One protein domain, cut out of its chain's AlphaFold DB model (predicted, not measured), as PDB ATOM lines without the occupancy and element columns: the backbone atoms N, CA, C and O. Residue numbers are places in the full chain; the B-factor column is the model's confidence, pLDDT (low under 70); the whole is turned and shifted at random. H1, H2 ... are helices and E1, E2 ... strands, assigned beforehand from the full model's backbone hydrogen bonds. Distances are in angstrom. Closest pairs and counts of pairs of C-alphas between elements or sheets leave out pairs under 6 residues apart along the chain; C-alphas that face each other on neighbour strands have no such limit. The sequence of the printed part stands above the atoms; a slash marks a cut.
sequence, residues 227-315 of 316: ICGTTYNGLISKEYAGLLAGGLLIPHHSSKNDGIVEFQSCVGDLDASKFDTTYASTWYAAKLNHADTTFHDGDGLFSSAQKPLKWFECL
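This is residues 227 to 315 of the 316 residues of an uncharacterized protein of Phytophthora fragariae (UniProt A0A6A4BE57). This domain has little regular structure: loops wind about a small ribbon of two parallel strands, E1 and E2, near the middle; H2 packs on E1, and H1 and H3 lie toward opposite ends. Of 89 printed residues, 28 are in named elements, under half, in the order E1 H1 H2 E2 H3, class mixed. It is compact, radius of gyration of the C-alphas 11.9 A, spanning 34 by 30 by 17 A.

Find C-alpha 227 at (114.233, 27.631, 25.135), where E1, residues 227 to 229, begins. E2 is 283 to 286, 9.3 A; H2, 263 to 267; H1, 240 to 249, 14.0 A; H3, 308 to 313, ends at (126.100, 23.774, 26.131).

Parallel E1 and E2 have N 228 and O 284 within hydrogen-bond range, 2.9 A. E1, H1 H2, E2 form a strand-helix-strand unit, parallel neighbour strands with helices between. The closest C-alphas of E1 and H2 are Cys 228 and Cys 266, 5.8 A; of E2 and H3, Ala 286 and Pro 308, 7.7 A. H1 is apart from H2, E2 and H3. In H1, H2 and H3 every O i to N i+4 pair is within hydrogen-bond range.

The printed part has no cut. Links H1 to H2, H2 to E2 and E2 to H3 are long. Residues 301 to 302 and 314 to 315 have pLDDT under 70.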
ATOM      1  N   ILE A 227     114.692  28.528  26.222       89.56
ATOM      2  CA  ILE A 227     114.233  27.631  25.135       89.56
ATOM      3  C   ILE A 227     112.710  27.437  25.163       89.56
ATOM      4  O   ILE A 227     112.132  27.300  26.237       89.56
ATOM      5  N   CYS A 228     112.072  27.377  23.989       91.69
ATOM      6  CA  CYS A 228     110.658  27.026  23.838       91.69
ATOM      7  C   CYS A 228     110.398  26.142  22.611       91.69
ATOM      8  O   CYS A 228     110.822  26.471  21.502       91.69
ATOM      9  N   GLY A 229     109.638  25.059  22.808       89.94
ATOM     10  CA  GLY A 229     109.142  24.198  21.733       89.94
ATOM     11  C   GLY A 229     108.127  24.909  20.826       89.94
ATOM     12  O   GLY A 229     107.389  25.801  21.255       89.94
ATOM     13  N   THR A 230     108.109  24.536  19.545       91.50
ATOM     14  CA  THR A 230     107.280  25.173  18.501       91.50
ATOM     15  C   THR A 230     106.468  24.197  17.652       91.50
ATOM     16  O   THR A 230     105.600  24.658  16.911       91.50
ATOM     17  N   THR A 231     106.731  22.890  17.740       87.06
ATOM     18  CA  THR A 231     105.987  21.845  17.025       87.06
ATOM     19  C   THR A 231     105.987  20.541  17.822       87.06
ATOM     20  O   THR A 231     106.984  20.186  18.443       87.06
ATOM     21  N   TYR A 232     104.885  19.800  17.765       79.62
ATOM     22  CA  TYR A 232     104.779  18.428  18.264       79.62
ATOM     23  C   TYR A 232     105.609  17.435  17.434       79.62
ATOM     24  O   TYR A 232     105.915  16.335  17.896       79.62
ATOM     25  N   ASN A 233     106.023  17.837  16.227       76.62
ATOM     26  CA  ASN A 233     106.930  17.106  15.342       76.62
ATOM     27  C   ASN A 233     108.389  17.276  15.810       76.62
ATOM     28  O   ASN A 233     109.203  17.916  15.148       76.62
ATOM     29  N   GLY A 234     108.686  16.761  17.004       81.00
ATOM     30  CA  GLY A 234     109.990  16.884  17.662       81.00
ATOM     31  C   GLY A 234     111.044  15.877  17.187       81.00
ATOM     32  O   GLY A 234     111.064  15.471  16.023       81.00
ATOM     33  N   LEU A 235     111.925  15.464  18.100       83.12
ATOM     34  CA  LEU A 235     112.945  14.443  17.840       83.12
ATOM     35  C   LEU A 235     112.325  13.076  17.537       83.12
ATOM     36  O   LEU A 235     111.252  12.745  18.030       83.12
ATOM     37  N   ILE A 236     113.039  12.242  16.773       75.62
ATOM     38  CA  ILE A 236     112.653  10.843  16.523       75.62
ATOM     39  C   ILE A 236     113.045   9.985  17.743       75.62
ATOM     40  O   ILE A 236     113.975   9.179  17.685       75.62
ATOM     41  N   SER A 237     112.349  10.200  18.861       74.94
ATOM     42  CA  SER A 237     112.466   9.432  20.108       74.94
ATOM     43  C   SER A 237     111.256   8.508  20.328       74.94
ATOM     44  O   SER A 237     110.425   8.325  19.431       74.94
ATOM     45  N   LYS A 238     111.147   7.868  21.500       73.12
ATOM     46  CA  LYS A 238     110.028   6.951  21.817       73.12
ATOM     47  C   LYS A 238     108.753   7.740  22.141       73.12
ATOM     48  O   LYS A 238     107.637   7.275  21.910       73.12
ATOM     49  N   GLU A 239     108.945   8.955  22.631       78.25
ATOM     50  CA  GLU A 239     107.959   9.921  23.093       78.25
ATOM     51  C   GLU A 239     107.275  10.633  21.909       78.25
ATOM     52  O   GLU A 239     106.099  11.000  22.008       78.25
ATOM     53  N   TYR A 240     107.966  10.727  20.761       76.12
ATOM     54  CA  TYR A 240     107.496  11.326  19.502       76.12
ATOM     55  C   TYR A 240     106.060  10.935  19.141       76.12
ATOM     56  O   TYR A 240     105.217  11.798  18.913       76.12
ATOM     57  N   ALA A 241     105.746   9.635  19.122       72.19
ATOM     58  CA  ALA A 241     104.429   9.150  18.704       72.19
ATOM     59  C   ALA A 241     103.298   9.589  19.657       72.19
ATOM     60  O   ALA A 241     102.166   9.801  19.218       72.19
ATOM     61  N   GLY A 242     103.600   9.749  20.950       73.62
ATOM     62  CA  GLY A 242     102.651  10.237  21.950       73.62
ATOM     63  C   GLY A 242     102.413  11.743  21.845       73.62
ATOM     64  O   GLY A 242     101.270  12.187  21.931       73.62
ATOM     65  N   LEU A 243     103.468  12.524  21.609       81.81
ATOM     66  CA  LEU A 243     103.379  13.986  21.515       81.81
ATOM     67  C   LEU A 243     102.841  14.459  20.158       81.81
ATOM     68  O   LEU A 243     102.041  15.393  20.127       81.81
ATOM     69  N   LEU A 244     103.138  13.734  19.075       77.94
ATOM     70  CA  LEU A 244     102.455  13.845  17.782       77.94
ATOM     71  C   LEU A 244     100.938  13.647  17.934       77.94
ATOM     72  O   LEU A 244     100.152  14.452  17.439       77.94
ATOM     73  N   ALA A 245     100.512  12.608  18.660       70.06
ATOM     74  CA  ALA A 245      99.097  12.407  18.962       70.06
ATOM     75  C   ALA A 245      98.531  13.524  19.862       70.06
ATOM     76  O   ALA A 245      97.391  13.936  19.660       70.06
ATOM     77  N   GLY A 246      99.324  14.050  20.802       72.50
ATOM     78  CA  GLY A 246      98.982  15.221  21.616       72.50
ATOM     79  C   GLY A 246      98.630  16.439  20.760       72.50
ATOM     80  O   GLY A 246      97.478  16.871  20.764       72.50
ATOM     81  N   GLY A 247      99.571  16.919  19.946       75.94
ATOM     82  CA  GLY A 247      99.393  18.123  19.122       75.94
ATOM     83  C   GLY A 247      98.326  18.013  18.022       75.94
ATOM     84  O   GLY A 247      97.834  19.037  17.545       75.94
ATOM     85  N   LEU A 248      97.934  16.789  17.643       74.94
ATOM     86  CA  LEU A 248      96.844  16.512  16.695       74.94
ATOM     87  C   LEU A 248      95.458  16.348  17.347       74.94
ATOM     88  O   LEU A 248      94.449  16.536  16.665       74.94
ATOM     89  N   LEU A 249      95.380  15.957  18.626       72.12
ATOM     90  CA  LEU A 249      94.117  15.594  19.298       72.12
ATOM     91  C   LEU A 249      93.723  16.541  20.442       72.12
ATOM     92  O   LEU A 249      92.542  16.609  20.795       72.12
ATOM     93  N   ILE A 250      94.676  17.264  21.030       75.75
ATOM     94  CA  ILE A 250      94.418  18.267  22.067       75.75
ATOM     95  C   ILE A 250      93.958  19.575  21.390       75.75
ATOM     96  O   ILE A 250      94.595  20.031  20.440       75.75
ATOM     97  N   PRO A 251      92.861  20.217  21.846       83.75
ATOM     98  CA  PRO A 251      92.407  21.492  21.287       83.75
ATOM     99  C   PRO A 251      93.342  22.664  21.631       83.75
ATOM    100  O   PRO A 251      93.122  23.390  22.600       83.75
ATOM    101  N   HIS A 252      94.375  22.866  20.815       82.38
ATOM    102  CA  HIS A 252      95.248  24.039  20.870       82.38
ATOM    103  C   HIS A 252      94.603  25.266  20.193       82.38
ATOM    104  O   HIS A 252      93.814  25.144  19.251       82.38
ATOM    105  N   HIS A 253      94.957  26.466  20.654       86.50
ATOM    106  CA  HIS A 253      94.625  27.741  20.011       86.50
ATOM    107  C   HIS A 253      95.571  28.069  18.840       86.50
ATOM    108  O   HIS A 253      95.229  28.887  17.983       86.50
ATOM    109  N   SER A 254      96.749  27.438  18.787       86.50
ATOM    110  CA  SER A 254      97.766  27.617  17.753       86.50
ATOM    111  C   SER A 254      98.356  26.293  17.262       86.50
ATOM    112  O   SER A 254      98.584  25.357  18.029       86.50
ATOM    113  N   SER A 255      98.722  26.253  15.978       83.06
ATOM    114  CA  SER A 255      99.571  25.196  15.417       83.06
ATOM    115  C   SER A 255     101.014  25.240  15.936       83.06
ATOM    116  O   SER A 255     101.736  24.263  15.773       83.06
ATOM    117  N   LYS A 256     101.439  26.338  16.585       90.12
ATOM    118  CA  LYS A 256     102.717  26.410  17.307       90.12
ATOM    119  C   LYS A 256     102.563  25.899  18.741       90.12
ATOM    120  O   LYS A 256     102.461  26.693  19.679       90.12
ATOM    121  N   ASN A 257     102.553  24.584  18.901       89.75
ATOM    122  CA  ASN A 257     102.570  23.895  20.190       89.75
ATOM    123  C   ASN A 257     103.557  22.722  20.150       89.75
ATOM    124  O   ASN A 257     103.825  22.197  19.077       89.75
ATOM    125  N   ASP A 258     104.088  22.323  21.301       85.75
ATOM    126  CA  ASP A 258     105.065  21.232  21.452       85.75
ATOM    127  C   ASP A 258     104.412  19.840  21.647       85.75
ATOM    128  O   ASP A 258     105.081  18.859  21.980       85.75
ATOM    129  N   GLY A 259     103.093  19.748  21.454       82.50
ATOM    130  CA  GLY A 259     102.266  18.572  21.736       82.50
ATOM    131  C   GLY A 259     101.517  18.628  23.069       82.50
ATOM    132  O   GLY A 259     100.581  17.850  23.255       82.50
ATOM    133  N   ILE A 260     101.884  19.539  23.983       86.12
ATOM    134  CA  ILE A 260     101.169  19.784  25.252       86.12
ATOM    135  C   ILE A 260     101.018  21.291  25.536       86.12
ATOM    136  O   ILE A 260      99.939  21.737  25.931       86.12
ATOM    137  N   VAL A 261     102.065  22.086  25.314       87.94
ATOM    138  CA  VAL A 261     102.147  23.522  25.621       87.94
ATOM    139  C   VAL A 261     102.315  24.339  24.340       87.94
ATOM    140  O   VAL A 261     103.016  23.961  23.404       87.94
ATOM    141  N   GLU A 262     101.654  25.494  24.275       88.31
ATOM    142  CA  GLU A 262     101.777  26.411  23.141       88.31
ATOM    143  C   GLU A 262     103.036  27.275  23.244       88.31
ATOM    144  O   GLU A 262     103.369  27.763  24.324       88.31
ATOM    145  N   PHE A 263     103.680  27.574  22.113       91.50
ATOM    146  CA  PHE A 263     104.891  28.403  22.063       91.50
ATOM    147  C   PHE A 263     104.716  29.747  22.794       91.50
ATOM    148  O   PHE A 263     105.585  30.162  23.550       91.50
ATOM    149  N   GLN A 264     103.565  30.412  22.634       88.62
ATOM    150  CA  GLN A 264     103.268  31.659  23.354       88.62
ATOM    151  C   GLN A 264     103.077  31.457  24.865       88.62
ATOM    152  O   GLN A 264     103.464  32.323  25.643       88.62
ATOM    153  N   SER A 265     102.552  30.305  25.295       88.56
ATOM    154  CA  SER A 265     102.452  29.962  26.718       88.56
ATOM    155  C   SER A 265     103.808  29.615  27.342       88.56
ATOM    156  O   SER A 265     103.952  29.756  28.553       88.56
ATOM    157  N   CYS A 266     104.784  29.168  26.544       88.94
ATOM    158  CA  CYS A 266     106.166  28.980  26.984       88.94
ATOM    159  C   CYS A 266     106.934  30.314  27.059       88.94
ATOM    160  O   CYS A 266     107.618  30.577  28.045       88.94
ATOM    161  N   VAL A 267     106.780  31.181  26.050       87.88
ATOM    162  CA  VAL A 267     107.419  32.510  26.004       87.88
ATOM    163  C   VAL A 267     106.938  33.420  27.148       87.88
ATOM    164  O   VAL A 267     107.731  34.189  27.694       87.88
ATOM    165  N   GLY A 268     105.662  33.330  27.541       85.12
ATOM    166  CA  GLY A 268     105.112  34.102  28.659       85.12
ATOM    167  C   GLY A 268     105.174  35.614  28.415       85.12
ATOM    168  O   GLY A 268     104.765  36.090  27.359       85.12
ATOM    169  N   ASP A 269     105.706  36.367  29.381       79.44
ATOM    170  CA  ASP A 269     105.868  37.831  29.296       79.44
ATOM    171  C   ASP A 269     107.083  38.281  28.445       79.44
ATOM    172  O   ASP A 269     107.381  39.476  28.359       79.44
ATOM    173  N   LEU A 270     107.828  37.349  27.833       81.56
ATOM    174  CA  LEU A 270     108.994  37.670  27.008       81.56
ATOM    175  C   LEU A 270     108.606  38.110  25.587       81.56
ATOM    176  O   LEU A 270     107.556  37.780  25.040       81.56
ATOM    177  N   ASP A 271     109.512  38.844  24.947       85.19
ATOM    178  CA  ASP A 271     109.357  39.259  23.555       85.19
ATOM    179  C   ASP A 271     109.635  38.081  22.608       85.19
ATOM    180  O   ASP A 271     110.788  37.731  22.341       85.19
ATOM    181  N   ALA A 272     108.560  37.495  22.077       86.56
ATOM    182  CA  ALA A 272     108.601  36.377  21.137       86.56
ATOM    183  C   ALA A 272     109.441  36.646  19.872       86.56
ATOM    184  O   ALA A 272     109.882  35.690  19.236       86.56
ATOM    185  N   SER A 273     109.686  37.910  19.499       87.00
ATOM    186  CA  SER A 273     110.516  38.253  18.332       87.00
ATOM    187  C   SER A 273     112.019  38.056  18.558       87.00
ATOM    188  O   SER A 273     112.782  38.050  17.594       87.00
ATOM    189  N   LYS A 274     112.447  37.847  19.811       84.44
ATOM    190  CA  LYS A 274     113.835  37.505  20.159       84.44
ATOM    191  C   LYS A 274     114.171  36.032  19.926       84.44
ATOM    192  O   LYS A 274     115.350  35.701  19.874       84.44
ATOM    193  N   PHE A 275     113.161  35.163  19.841       89.62
ATOM    194  CA  PHE A 275     113.355  33.720  19.743       89.62
ATOM    195  C   PHE A 275     113.653  33.303  18.294       89.62
ATOM    196  O   PHE A 275     112.791  33.412  17.421       89.62
ATOM    197  N   ASP A 276     114.859  32.789  18.051       87.25
ATOM    198  CA  ASP A 276     115.333  32.315  16.743       87.25
ATOM    199  C   ASP A 276     115.377  30.776  16.694       87.25
ATOM    200  O   ASP A 276     115.475  30.105  17.717       87.25
ATOM    201  N   THR A 277     115.312  30.205  15.495       86.44
ATOM    202  CA  THR A 277     115.374  28.761  15.216       86.44
ATOM    203  C   THR A 277     116.786  28.147  15.257       86.44
ATOM    204  O   THR A 277     116.957  26.987  14.881       86.44
ATOM    205  N   THR A 278     117.813  28.882  15.688       82.19
ATOM    206  CA  THR A 278     119.164  28.343  15.928       82.19
ATOM    207  C   THR A 278     119.460  28.145  17.415       82.19
ATOM    208  O   THR A 278     119.237  29.041  18.221       82.19
ATOM    209  N   TYR A 279     120.019  26.989  17.783       79.00
ATOM    210  CA  TYR A 279     120.484  26.677  19.146       79.00
ATOM    211  C   TYR A 279     121.639  27.580  19.613       79.00
ATOM    212  O   TYR A 279     121.861  27.730  20.808       79.00
ATOM    213  N   ALA A 280     122.344  28.235  18.686       80.94
ATOM    214  CA  ALA A 280     123.303  29.292  19.010       80.94
ATOM    215  C   ALA A 280     122.624  30.609  19.451       80.94
ATOM    216  O   ALA A 280     123.309  31.584  19.767       80.94
ATOM    217  N   SER A 281     121.287  30.669  19.431       80.75
ATOM    218  CA  SER A 281     120.514  31.798  19.930       80.75
ATOM    219  C   SER A 281     120.295  31.686  21.428       80.75
ATOM    220  O   SER A 281     119.769  30.699  21.942       80.75
ATOM    221  N   THR A 282     120.590  32.790  22.100       82.94
ATOM    222  CA  THR A 282     120.143  33.104  23.450       82.94
ATOM    223  C   THR A 282     118.671  32.731  23.696       82.94
ATOM    224  O   THR A 282     118.355  32.069  24.678       82.94
ATOM    225  N   TRP A 283     117.757  33.110  22.801       88.62
ATOM    226  CA  TRP A 283     116.339  32.755  22.909       88.62
ATOM    227  C   TRP A 283     115.981  31.813  21.762       88.62
ATOM    228  O   TRP A 283     116.151  32.174  20.594       88.62
ATOM    229  N   TYR A 284     115.539  30.596  22.078       89.81
ATOM    230  CA  TYR A 284     115.531  29.485  21.124       89.81
ATOM    231  C   TYR A 284     114.113  28.975  20.832       89.81
ATOM    232  O   TYR A 284     113.486  28.312  21.658       89.81
ATOM    233  N   ALA A 285     113.604  29.307  19.641       91.56
ATOM    234  CA  ALA A 285     112.369  28.785  19.056       91.56
ATOM    235  C   ALA A 285     112.639  27.405  18.435       91.56
ATOM    236  O   ALA A 285     112.813  27.259  17.222       91.56
ATOM    237  N   ALA A 286     112.710  26.388  19.284       89.44
ATOM    238  CA  ALA A 286     113.114  25.051  18.893       89.44
ATOM    239  C   ALA A 286     111.954  24.288  18.215       89.44
ATOM    240  O   ALA A 286     110.814  24.323  18.682       89.44
ATOM    241  N   LYS A 287     112.220  23.555  17.126       90.25
ATOM    242  CA  LYS A 287     111.310  22.580  16.486       90.25
ATOM    243  C   LYS A 287     111.232  21.280  17.305       90.25
ATOM    244  O   LYS A 287     111.482  20.187  16.805       90.25
ATOM    245  N   LEU A 288     110.968  21.437  18.592       90.44
ATOM    246  CA  LEU A 288     111.021  20.393  19.599       90.44
ATOM    247  C   LEU A 288     109.644  20.181  20.214       90.44
ATOM    248  O   LEU A 288     108.925  21.156  20.464       90.44
ATOM    249  N   ASN A 289     109.341  18.912  20.475       86.31
ATOM    250  CA  ASN A 289     108.188  18.491  21.249       86.31
ATOM    251  C   ASN A 289     108.445  18.708  22.755       86.31
ATOM    252  O   ASN A 289     109.555  19.036  23.186       86.31
ATOM    253  N   HIS A 290     107.409  18.501  23.566       90.44
ATOM    254  CA  HIS A 290     107.455  18.740  25.006       90.44
ATOM    255  C   HIS A 290     108.558  17.945  25.732       90.44
ATOM    256  O   HIS A 290     109.244  18.493  26.595       90.44
ATOM    257  N   ALA A 291     108.765  16.672  25.374       84.44
ATOM    258  CA  ALA A 291     109.769  15.810  25.995       84.44
ATOM    259  C   ALA A 291     111.198  16.204  25.600       84.44
ATOM    260  O   ALA A 291     112.065  16.257  26.474       84.44
ATOM    261  N   ASP A 292     111.448  16.556  24.336       86.44
ATOM    262  CA  ASP A 292     112.796  16.901  23.868       86.44
ATOM    263  C   ASP A 292     113.392  18.088  24.652       86.44
ATOM    264  O   ASP A 292     114.588  18.119  24.953       86.44
ATOM    265  N   THR A 293     112.552  19.062  25.040       81.38
ATOM    266  CA  THR A 293     112.977  20.232  25.839       81.38
ATOM    267  C   THR A 293     113.468  19.880  27.249       81.38
ATOM    268  O   THR A 293     114.068  20.722  27.914       81.38
ATOM    269  N   THR A 294     113.279  18.632  27.697       79.06
ATOM    270  CA  THR A 294     113.827  18.103  28.958       79.06
ATOM    271  C   THR A 294     115.262  17.575  28.833       79.06
ATOM    272  O   THR A 294     115.817  17.086  29.817       79.06
ATOM    273  N   PHE A 295     115.872  17.677  27.643       81.00
ATOM    274  CA  PHE A 295     117.234  17.227  27.307       81.00
ATOM    275  C   PHE A 295     117.458  15.703  27.318       81.00
ATOM    276  O   PHE A 295     118.579  15.248  27.092       81.00
ATOM    277  N   HIS A 296     116.412  14.907  27.563       76.88
ATOM    278  CA  HIS A 296     116.504  13.455  27.737       76.88
ATOM    279  C   HIS A 296     116.977  12.715  26.471       76.88
ATOM    280  O   HIS A 296     117.889  11.891  26.542       76.88
ATOM    281  N   ASP A 297     116.411  13.063  25.312       76.50
ATOM    282  CA  ASP A 297     116.621  12.359  24.032       76.50
ATOM    283  C   ASP A 297     117.788  12.939  23.199       76.50
ATOM    284  O   ASP A 297     117.999  12.596  22.035       76.50
ATOM    285  N   GLY A 298     118.581  13.822  23.814       79.88
ATOM    286  CA  GLY A 298     119.759  14.443  23.217       79.88
ATOM    287  C   GLY A 298     119.457  15.482  22.136       79.88
ATOM    288  O   GLY A 298     118.503  16.246  22.243       79.88
ATOM    289  N   ASP A 299     120.318  15.548  21.116       81.31
ATOM    290  CA  ASP A 299     120.201  16.506  20.015       81.31
ATOM    291  C   ASP A 299     119.719  15.841  18.725       81.31
ATOM    292  O   ASP A 299     120.336  14.915  18.199       81.31
ATOM    293  N   GLY A 300     118.678  16.408  18.125       73.69
ATOM    294  CA  GLY A 300     118.259  16.104  16.766       73.69
ATOM    295  C   GLY A 300     119.412  16.297  15.798       73.69
ATOM    296  O   GLY A 300     119.969  17.389  15.657       73.69
ATOM    297  N   LEU A 301     119.775  15.209  15.121       65.56
ATOM    298  CA  LEU A 301     120.978  15.105  14.293       65.56
ATOM    299  C   LEU A 301     121.049  16.210  13.216       65.56
ATOM    300  O   LEU A 301     122.135  16.657  12.850       65.56
ATOM    301  N   PHE A 302     119.888  16.678  12.747       65.75
ATOM    302  CA  PHE A 302     119.692  17.176  11.385       65.75
ATOM    303  C   PHE A 302     119.158  18.606  11.238       65.75
ATOM    304  O   PHE A 302     119.142  19.131  10.126       65.75
ATOM    305  N   SER A 303     118.746  19.254  12.326       75.88
ATOM    306  CA  SER A 303     118.147  20.592  12.294       75.88
ATOM    307  C   SER A 303     118.728  21.458  13.405       75.88
ATOM    308  O   SER A 303     118.757  21.043  14.562       75.88
ATOM    309  N   SER A 304     119.145  22.690  13.088       75.81
ATOM    310  CA  SER A 304     119.591  23.667  14.099       75.81
ATOM    311  C   SER A 304     118.463  24.092  15.043       75.81
ATOM    312  O   SER A 304     118.730  24.657  16.101       75.81
ATOM    313  N   ALA A 305     117.210  23.805  14.682       83.94
ATOM    314  CA  ALA A 305     116.046  24.011  15.531       83.94
ATOM    315  C   ALA A 305     115.772  22.819  16.464       83.94
ATOM    316  O   ALA A 305     114.833  22.885  17.242       83.94
ATOM    317  N   GLN A 306     116.554  21.738  16.402       88.62
ATOM    318  CA  GLN A 306     116.305  20.509  17.160       88.62
ATOM    319  C   GLN A 306     117.461  20.109  18.090       88.62
ATOM    320  O   GLN A 306     117.666  18.929  18.331       88.62
ATOM    321  N   LYS A 307     118.235  21.064  18.615       86.81
ATOM    322  CA  LYS A 307     119.425  20.790  19.439       86.81
ATOM    323  C   LYS A 307     119.315  21.378  20.859       86.81
ATOM    324  O   LYS A 307     119.907  22.427  21.123       86.81
ATOM    325  N   PRO A 308     118.519  20.775  21.766       84.50
ATOM    326  CA  PRO A 308     118.332  21.289  23.120       84.50
ATOM    327  C   PRO A 308     119.579  21.132  24.007       84.50
ATOM    328  O   PRO A 308     119.850  22.038  24.797       84.50
ATOM    329  N   LEU A 309     120.363  20.050  23.880       80.00
ATOM    330  CA  LEU A 309     121.612  19.906  24.639       80.00
ATOM    331  C   LEU A 309     122.631  20.933  24.164       80.00
ATOM    332  O   LEU A 309     123.158  21.672  24.987       80.00
ATOM    333  N   LYS A 310     122.855  21.056  22.853       74.06
ATOM    334  CA  LYS A 310     123.818  22.039  22.336       74.06
ATOM    335  C   LYS A 310     123.387  23.486  22.492       74.06
ATOM    336  O   LYS A 310     124.253  24.343  22.646       74.06
ATOM    337  N   TRP A 311     122.087  23.771  22.561       82.06
ATOM    338  CA  TRP A 311     121.611  25.060  23.063       82.06
ATOM    339  C   TRP A 311     122.101  25.301  24.496       82.06
ATOM    340  O   TRP A 311     122.730  26.322  24.755       82.06
ATOM    341  N   PHE A 312     121.899  24.345  25.408       75.06
ATOM    342  CA  PHE A 312     122.341  24.463  26.800       75.06
ATOM    343  C   PHE A 312     123.875  24.538  26.941       75.06
ATOM    344  O   PHE A 312     124.376  25.378  27.684       75.06
ATOM    345  N   GLU A 313     124.630  23.734  26.184       71.06
ATOM    346  CA  GLU A 313     126.100  23.774  26.131       71.06
ATOM    347  C   GLU A 313     126.616  25.146  25.641       71.06
ATOM    348  O   GLU A 313     127.575  25.672  26.206       71.06
ATOM    349  N   CYS A 314     125.950  25.786  24.667       69.94
ATOM    350  CA  CYS A 314     126.310  27.126  24.167       69.94
ATOM    351  C   CYS A 314     126.079  28.272  25.178       69.94
ATOM    352  O   CYS A 314     126.482  29.411  24.919       69.94
ATOM    353  N   LEU A 315     125.436  28.004  26.320       65.75
ATOM    354  CA  LEU A 315     125.151  28.994  27.365       65.75
ATOM    355  C   LEU A 315     126.126  28.958  28.547       65.75
ATOM    356  O   LEU A 315     126.055  29.845  29.403       65.75
TER     357      LEU A 315